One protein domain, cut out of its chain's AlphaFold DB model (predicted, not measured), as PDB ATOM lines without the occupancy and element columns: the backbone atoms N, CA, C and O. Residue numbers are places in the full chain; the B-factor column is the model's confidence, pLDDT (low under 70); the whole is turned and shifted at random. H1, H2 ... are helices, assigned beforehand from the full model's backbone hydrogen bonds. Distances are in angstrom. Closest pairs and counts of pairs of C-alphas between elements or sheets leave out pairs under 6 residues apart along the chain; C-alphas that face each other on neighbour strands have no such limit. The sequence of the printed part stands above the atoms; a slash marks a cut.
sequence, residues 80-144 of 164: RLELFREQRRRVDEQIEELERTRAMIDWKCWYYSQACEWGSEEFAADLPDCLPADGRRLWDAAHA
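AT A GLANCE: This is residues 80 to 144 of the 164 residues of the protein "MerR family transcriptional regulator" of Olsenella porci (UniProt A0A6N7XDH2). One long helix, H1, makes the length, and beyond residue 118 the backbone folds back through little H2, with H3 packing slantwise on residues 100 to 111 of H1. Residues 80 to 98 of H1 stick out as a bare arm. The 65 printed residues have three named helices, H1, H2, H3 in chain order, and no named strand: all helix. The whole is extended, radius of gyration of the C-alphas 17.2 A, spanning 57 by 20 by 16 A.

IN THESE COORDINATES: H1, residues 80 to 118, runs 56.6 A from C-alpha 80 at (316.307, 329.979, 375.091). H3, residues 133 to 142, measures 14.3 A and ends at C-alpha 142 (304.182, 341.218, 408.472). H2 is residues 122 to 126, 8.3 A.

HOW THE PARTS SIT: H1 touches H3 with residues 100 to 111 alone, closest C-alphas Met 104 and Ala 142, 4.5 A. They run opposite ways at a steep tilt of 43 degrees. H1 and H2 are near each other, closest C-alphas 8.5 A. Every O i to N i+4 pair is within hydrogen-bond range in H1 and H3; H2 has 0 of 1, but 2 of 2 O i to N i+3 pairs.

THE WHOLE: The C-alphas farthest apart, Arg 80 and Gly 119, are 57.1 A apart. The printed part has no cut; no link is long; no printed residue is under 70 in pLDDT.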
ATOM      1  N   ARG A  80     317.739 329.780 374.828       96.69
ATOM      2  CA  ARG A  80     316.307 329.979 375.091       96.69
ATOM      3  C   ARG A  80     315.904 329.424 376.453       96.69
ATOM      4  O   ARG A  80     315.145 330.073 377.170       96.69
ATOM      5  N   LEU A  81     316.387 328.231 376.801       97.44
ATOM      6  CA  LEU A  81     316.098 327.604 378.087       97.44
ATOM      7  C   LEU A  81     316.649 328.445 379.239       97.44
ATOM      8  O   LEU A  81     315.945 328.662 380.227       97.44
ATOM      9  N   GLU A  82     317.872 328.948 379.100       97.19
ATOM     10  CA  GLU A  82     318.503 329.782 380.117       97.19
ATOM     11  C   GLU A  82     317.763 331.110 380.308       97.19
ATOM     12  O   GLU A  82     317.509 331.517 381.442       97.19
ATOM     13  N   LEU A  83     317.290 331.730 379.219       95.12
ATOM     14  CA  LEU A  83     316.431 332.912 379.299       95.12
ATOM     15  C   LEU A  83     315.189 332.650 380.160       95.12
ATOM     16  O   LEU A  83     314.889 333.447 381.048       95.12
ATOM     17  N   PHE A  84     314.479 331.538 379.945       95.75
ATOM     18  CA  PHE A  84     313.289 331.221 380.743       95.75
ATOM     19  C   PHE A  84     313.605 330.850 382.191       95.75
ATOM     20  O   PHE A  84     312.809 331.171 383.073       95.75
ATOM     21  N   ARG A  85     314.746 330.211 382.469       96.81
ATOM     22  CA  ARG A  85     315.185 329.941 383.849       96.81
ATOM     23  C   ARG A  85     315.431 331.230 384.616       96.81
ATOM     24  O   ARG A  85     314.936 331.367 385.732       96.81
ATOM     25  N   GLU A  86     316.125 332.178 383.998       94.50
ATOM     26  CA  GLU A  86     316.381 333.485 384.596       94.50
ATOM     27  C   GLU A  86     315.086 334.289 384.766       94.50
ATOM     28  O   GLU A  86     314.867 334.883 385.819       94.50
ATOM     29  N   GLN A  87     314.181 334.272 383.779       94.31
ATOM     30  CA  GLN A  87     312.874 334.921 383.939       94.31
ATOM     31  C   GLN A  87     312.045 334.284 385.053       94.31
ATOM     32  O   GLN A  87     311.419 335.012 385.817       94.31
ATOM     33  N   ARG A  88     312.068 332.953 385.190       95.88
ATOM     34  CA  ARG A  88     311.392 332.266 386.295       95.88
ATOM     35  C   ARG A  88     311.948 332.723 387.641       95.88
ATOM     36  O   ARG A  88     311.166 333.151 388.474       95.88
ATOM     37  N   ARG A  89     313.275 332.731 387.809       95.81
ATOM     38  CA  ARG A  89     313.928 333.203 389.042       95.81
ATOM     39  C   ARG A  89     313.486 334.623 389.412       95.81
ATOM     40  O   ARG A  89     313.133 334.872 390.555       95.81
ATOM     41  N   ARG A  90     313.453 335.540 388.440       93.00
ATOM     42  CA  ARG A  90     313.000 336.925 388.668       93.00
ATOM     43  C   ARG A  90     311.533 337.018 389.073       93.00
ATOM     44  O   ARG A  90     311.191 337.844 389.910       93.00
ATOM     45  N   VAL A  91     310.667 336.219 388.452       95.00
ATOM     46  CA  VAL A  91     309.243 336.179 388.810       95.00
ATOM     47  C   VAL A  91     309.061 335.608 390.212       95.00
ATOM     48  O   VAL A  91     308.285 336.171 390.974       95.00
ATOM     49  N   ASP A  92     309.797 334.558 390.572       96.62
ATOM     50  CA  ASP A  92     309.757 333.979 391.918       96.62
ATOM     51  C   ASP A  92     310.187 335.023 392.970       96.62
ATOM     52  O   ASP A  92     309.482 335.233 393.952       96.62
ATOM     53  N   GLU A  93     311.253 335.789 392.708       94.62
ATOM     54  CA  GLU A  93     311.687 336.901 393.574       94.62
ATOM     55  C   GLU A  93     310.628 338.007 393.705       94.62
ATOM     56  O   GLU A  93     310.411 338.548 394.789       94.62
ATOM     57  N   GLN A  94     309.934 338.341 392.612       93.94
ATOM     58  CA  GLN A  94     308.824 339.297 392.645       93.94
ATOM     59  C   GLN A  94     307.623 338.762 393.430       93.94
ATOM     60  O   GLN A  94     306.952 339.540 394.104       93.94
ATOM     61  N   ILE A  95     307.333 337.461 393.335       95.94
ATOM     62  CA  ILE A  95     306.264 336.816 394.104       95.94
ATOM     63  C   ILE A  95     306.582 336.908 395.590       95.94
ATOM     64  O   ILE A  95     305.739 337.394 396.336       95.94
ATOM     65  N   GLU A  96     307.794 336.540 396.006       95.50
ATOM     66  CA  GLU A  96     308.209 336.640 397.408       95.50
ATOM     67  C   GLU A  96     308.066 338.073 397.943       95.50
ATOM     68  O   GLU A  96     307.531 338.294 399.029       95.50
ATOM     69  N   GLU A  97     308.479 339.073 397.163       94.31
ATOM     70  CA  GLU A  97     308.364 340.477 397.563       94.31
ATOM     71  C   GLU A  97     306.905 340.954 397.659       94.31
ATOM     72  O   GLU A  97     306.516 341.679 398.584       94.31
ATOM     73  N   LEU A  98     306.061 340.525 396.720       96.19
ATOM     74  CA  LEU A  98     304.630 340.809 396.757       96.19
ATOM     75  C   LEU A  98     303.940 340.093 397.919       96.19
ATOM     76  O   LEU A  98     303.012 340.654 398.498       96.19
ATOM     77  N   GLU A  99     304.383 338.895 398.292       96.69
ATOM     78  CA  GLU A  99     303.879 338.158 399.450       96.69
ATOM     79  C   GLU A  99     304.238 338.858 400.766       96.69
ATOM     80  O   GLU A  99     303.354 339.028 401.610       96.69
ATOM     81  N   ARG A 100     305.467 339.372 400.910       94.31
ATOM     82  CA  ARG A 100     305.860 340.232 402.048       94.31
ATOM     83  C   ARG A 100     304.997 341.487 402.127       94.31
ATOM     84  O   ARG A 100     304.427 341.808 403.171       94.31
ATOM     85  N   THR A 101     304.835 342.171 400.995       95.81
ATOM     86  CA  THR A 101     303.980 343.361 400.893       95.81
ATOM     87  C   THR A 101     302.538 343.032 401.285       95.81
ATOM     88  O   THR A 101     301.906 343.762 402.052       95.81
ATOM     89  N   ARG A 102     302.014 341.901 400.798       97.31
ATOM     90  CA  ARG A 102     300.672 341.411 401.112       97.31
ATOM     91  C   ARG A 102     300.520 341.107 402.601       97.31
ATOM     92  O   ARG A 102     299.481 341.451 403.149       97.31
ATOM     93  N   ALA A 103     301.523 340.532 403.262       96.94
ATOM     94  CA  ALA A 103     301.468 340.251 404.697       96.94
ATOM     95  C   ALA A 103     301.258 341.531 405.525       96.94
ATOM     96  O   ALA A 103     300.392 341.568 406.399       96.94
ATOM     97  N   MET A 104     301.972 342.614 405.198       96.50
ATOM     98  CA  MET A 104     301.771 343.920 405.839       96.50
ATOM     99  C   MET A 104     300.371 344.491 405.575       96.50
ATOM    100  O   MET A 104     299.738 345.033 406.483       96.50
ATOM    101  N   ILE A 105     299.868 344.368 404.344       97.69
ATOM    102  CA  ILE A 105     298.517 344.824 403.987       97.69
ATOM    103  C   ILE A 105     297.458 344.023 404.751       97.69
ATOM    104  O   ILE A 105     296.570 344.628 405.343       97.69
ATOM    105  N   ASP A 106     297.572 342.695 404.795       97.56
ATOM    106  CA  ASP A 106     296.653 341.817 405.526       97.56
ATOM    107  C   ASP A 106     296.637 342.162 407.024       97.56
ATOM    108  O   ASP A 106     295.564 342.290 407.618       97.56
ATOM    109  N   TRP A 107     297.811 342.397 407.626       96.62
ATOM    110  CA  TRP A 107     297.927 342.894 408.998       96.62
ATOM    111  C   TRP A 107     297.187 344.225 409.190       96.62
ATOM    112  O   TRP A 107     296.395 344.364 410.122       96.62
ATOM    113  N   LYS A 108     297.383 345.204 408.299       97.00
ATOM    114  CA  LYS A 108     296.700 346.504 408.394       97.00
ATOM    115  C   LYS A 108     295.193 346.401 408.164       97.00
ATOM    116  O   LYS A 108     294.442 347.104 408.838       97.00
ATOM    117  N   CYS A 109     294.739 345.515 407.281       97.62
ATOM    118  CA  CYS A 109     293.321 345.211 407.110       97.62
ATOM    119  C   CYS A 109     292.715 344.651 408.399       97.62
ATOM    120  O   CYS A 109     291.652 345.113 408.815       97.62
ATOM    121  N   TRP A 110     293.393 343.706 409.053       96.31
ATOM    122  CA  TRP A 110     292.953 343.174 410.342       96.31
ATOM    123  C   TRP A 110     292.923 344.270 411.414       96.31
ATOM    124  O   TRP A 110     291.878 344.499 412.019       96.31
ATOM    125  N   TYR A 111     294.016 345.024 411.566       95.69
ATOM    126  CA  TYR A 111     294.150 346.101 412.549       95.69
ATOM    127  C   TYR A 111     293.007 347.118 412.449       95.69
ATOM    128  O   TYR A 111     292.329 347.393 413.436       95.69
ATOM    129  N   TYR A 112     292.747 347.642 411.247       97.31
ATOM    130  CA  TYR A 112     291.687 348.633 411.063       97.31
ATOM    131  C   TYR A 112     290.285 348.032 411.126       97.31
ATOM    132  O   TYR A 112     289.349 348.745 411.479       97.31
ATOM    133  N   SER A 113     290.116 346.735 410.856       95.62
ATOM    134  CA  SER A 113     288.837 346.067 411.118       95.62
ATOM    135  C   SER A 113     288.521 346.073 412.615       95.62
ATOM    136  O   SER A 113     287.404 346.412 412.991       95.62
ATOM    137  N   GLN A 114     289.515 345.791 413.465       93.88
ATOM    138  CA  GLN A 114     289.354 345.837 414.924       93.88
ATOM    139  C   GLN A 114     289.157 347.268 415.440       93.88
ATOM    140  O   GLN A 114     288.238 347.522 416.214       93.88
ATOM    141  N   ALA A 115     289.948 348.231 414.956       94.56
ATOM    142  CA  ALA A 115     289.797 349.634 415.346       94.56
ATOM    143  C   ALA A 115     288.410 350.199 414.985       94.56
ATOM    144  O   ALA A 115     287.823 350.939 415.772       94.56
ATOM    145  N   CYS A 116     287.856 349.825 413.825       95.94
ATOM    146  CA  CYS A 116     286.492 350.188 413.435       95.94
ATOM    147  C   CYS A 116     285.430 349.546 414.337       95.94
ATOM    148  O   CYS A 116     284.435 350.193 414.655       95.94
ATOM    149  N   GLU A 117     285.625 348.290 414.737       93.69
ATOM    150  CA  GLU A 117     284.697 347.567 415.610       93.69
ATOM    151  C   GLU A 117     284.688 348.135 417.037       93.69
ATOM    152  O   GLU A 117     283.624 348.300 417.634       93.69
ATOM    153  N   TRP A 118     285.858 348.487 417.571       90.44
ATOM    154  CA  TRP A 118     286.011 349.007 418.933       90.44
ATOM    155  C   TRP A 118     285.915 350.534 419.028       90.44
ATOM    156  O   TRP A 118     285.784 351.074 420.124       90.44
ATOM    157  N   GLY A 119     285.982 351.236 417.894       94.06
ATOM    158  CA  GLY A 119     285.980 352.698 417.828       94.06
ATOM    159  C   GLY A 119     287.217 353.351 418.456       94.06
ATOM    160  O   GLY A 119     287.146 354.508 418.864       94.06
ATOM    161  N   SER A 120     288.329 352.618 418.578       91.31
ATOM    162  CA  SER A 120     289.543 353.049 419.277       91.31
ATOM    163  C   SER A 120     290.790 352.349 418.729       91.31
ATOM    164  O   SER A 120     290.726 351.200 418.295       91.31
ATOM    165  N   GLU A 121     291.933 353.034 418.794       92.50
ATOM    166  CA  GLU A 121     293.270 352.478 418.525       92.50
ATOM    167  C   GLU A 121     294.088 352.285 419.817       92.50
ATOM    168  O   GLU A 121     295.278 351.996 419.762       92.50
ATOM    169  N   GLU A 122     293.481 352.422 421.002       89.12
ATOM    170  CA  GLU A 122     294.191 352.314 422.291       89.12
ATOM    171  C   GLU A 122     294.894 350.963 422.488       89.12
ATOM    172  O   GLU A 122     295.962 350.907 423.097       89.12
ATOM    173  N   PHE A 123     294.355 349.883 421.911       84.50
ATOM    174  CA  PHE A 123     294.982 348.558 421.940       84.50
ATOM    175  C   PHE A 123     296.369 348.535 421.276       84.50
ATOM    176  O   PHE A 123     297.181 347.665 421.588       84.50
ATOM    177  N   ALA A 124     296.674 349.498 420.397       87.44
ATOM    178  CA  ALA A 124     297.962 349.596 419.719       87.44
ATOM    179  C   ALA A 124     299.136 349.853 420.677       87.44
ATOM    180  O   ALA A 124     300.278 349.553 420.332       87.44
ATOM    181  N   ALA A 125     298.865 350.391 421.871       88.62
ATOM    182  CA  ALA A 125     299.883 350.695 422.875       88.62
ATOM    183  C   ALA A 125     300.580 349.445 423.441       88.62
ATOM    184  O   ALA A 125     301.684 349.562 423.965       88.62
ATOM    185  N   ASP A 126     299.949 348.275 423.325       87.81
ATOM    186  CA  ASP A 126     300.404 347.011 423.920       87.81
ATOM    187  C   ASP A 126     300.684 345.931 422.854       87.81
ATOM    188  O   ASP A 126     300.653 344.729 423.112       87.81
ATOM    189  N   LEU A 127     300.923 346.345 421.603       88.19
ATOM    190  CA  LEU A 127     301.277 345.423 420.523       88.19
ATOM    191  C   LEU A 127     302.732 344.938 420.648       88.19
ATOM    192  O   LEU A 127     303.621 345.745 420.921       88.19
ATOM    193  N   PRO A 128     303.012 343.654 420.347       90.25
ATOM    194  CA  PRO A 128     302.083 342.618 419.877       90.25
ATOM    195  C   PRO A 128     301.456 341.761 420.991       90.25
ATOM    196  O   PRO A 128     300.814 340.755 420.682       90.25
ATOM    197  N   ASP A 129     301.664 342.095 422.263       89.81
ATOM    198  CA  ASP A 129     301.300 341.239 423.400       89.81
ATOM    199  C   ASP A 129     299.784 341.177 423.641       89.81
ATOM    200  O   ASP A 129     299.265 340.137 424.049       89.81
ATOM    201  N   CYS A 130     299.051 342.231 423.279       87.12
ATOM    202  CA  CYS A 130     297.590 342.268 423.340       87.12
ATOM    203  C   CYS A 130     296.884 341.522 422.190       87.12
ATOM    204  O   CYS A 130     295.651 341.473 422.153       87.12
ATOM    205  N   LEU A 131     297.629 340.955 421.229       89.00
ATOM    206  CA  LEU A 131     297.039 340.359 420.031       89.00
ATOM    207  C   LEU A 131     296.392 338.992 420.292       89.00
ATOM    208  O   LEU A 131     297.045 338.088 420.822       89.00
ATOM    209  N   PRO A 132     295.153 338.766 419.808       90.62
ATOM    210  CA  PRO A 132     294.606 337.420 419.705       90.62
ATOM    211  C   PRO A 132     295.391 336.589 418.678       90.62
ATOM    212  O   PRO A 132     296.184 337.102 417.887       90.62
ATOM    213  N   ALA A 133     295.177 335.271 418.680       90.25
ATOM    214  CA  ALA A 133     295.993 334.335 417.903       90.25
ATOM    215  C   ALA A 133     295.982 334.590 416.381       90.25
ATOM    216  O   ALA A 133     296.980 334.332 415.708       90.25
ATOM    217  N   ASP A 134     294.872 335.070 415.827       89.19
ATOM    218  CA  ASP A 134     294.732 335.446 414.418       89.19
ATOM    219  C   ASP A 134     295.502 336.736 414.091       89.19
ATOM    220  O   ASP A 134     296.307 336.738 413.158       89.19
ATOM    221  N   GLY A 135     295.345 337.783 414.906       92.56
ATOM    222  CA  GLY A 135     296.106 339.029 414.783       92.56
ATOM    223  C   GLY A 135     297.610 338.814 414.957       92.56
ATOM    224  O   GLY A 135     298.406 339.352 414.188       92.56
ATOM    225  N   ARG A 136     298.012 337.953 415.900       93.94
ATOM    226  CA  ARG A 136     299.418 337.625 416.170       93.94
ATOM    227  C   ARG A 136     300.100 336.969 414.975       93.94
ATOM    228  O   ARG A 136     301.209 337.356 414.629       93.94
ATOM    229  N   ARG A 137     299.434 336.030 414.295       93.88
ATOM    230  CA  ARG A 137     299.981 335.404 413.076       93.88
ATOM    231  C   ARG A 137     300.219 336.420 411.965       93.88
ATOM    232  O   ARG A 137     301.240 336.348 411.290       93.88
ATOM    233  N   LEU A 138     299.279 337.347 411.769       95.56
ATOM    234  CA  LEU A 138     299.402 338.399 410.759       95.56
ATOM    235  C   LEU A 138     300.501 339.398 411.121       95.56
ATOM    236  O   LEU A 138     301.267 339.795 410.247       95.56
ATOM    237  N   TRP A 139     300.619 339.752 412.402       94.25
ATOM    238  CA  TRP A 139     301.721 340.562 412.910       94.25
ATOM    239  C   TRP A 139     303.070 339.897 412.644       94.25
ATOM    240  O   TRP A 139     303.926 340.510 412.011       94.25
ATOM    241  N   ASP A 140     303.245 338.645 413.068       94.31
ATOM    242  CA  ASP A 140     304.501 337.913 412.907       94.31
ATOM    243  C   ASP A 140     304.875 337.784 411.418       94.31
ATOM    244  O   ASP A 140     306.017 338.046 411.048       94.31
ATOM    245  N   ALA A 141     303.910 337.474 410.543       94.25
ATOM    246  CA  ALA A 141     304.130 337.412 409.097       94.25
ATOM    247  C   ALA A 141     304.517 338.774 408.494       94.25
ATOM    248  O   ALA A 141     305.408 338.843 407.652       94.25
ATOM    249  N   ALA A 142     303.881 339.864 408.934       94.94
ATOM    250  CA  ALA A 142     304.182 341.218 408.472       94.94
ATOM    251  C   ALA A 142     305.539 341.752 408.971       94.94
ATOM    252  O   ALA A 142     306.081 342.680 408.373       94.94
ATOM    253  N   HIS A 143     306.072 341.193 410.062       92.62
ATOM    254  CA  HIS A 143     307.307 341.640 410.717       92.62
ATOM    255  C   HIS A 143     308.457 340.623 410.593       92.62
ATOM    256  O   HIS A 143     309.504 340.823 411.207       92.62
ATOM    257  N   ALA A 144     308.297 339.560 409.794       88.31
ATOM    258  CA  ALA A 144     309.261 338.463 409.668       88.31
ATOM    259  C   ALA A 144     310.665 338.908 409.205       88.31
ATOM    260  O   ALA A 144     311.656 338.297 409.597       88.31
TER     261      ALA A 144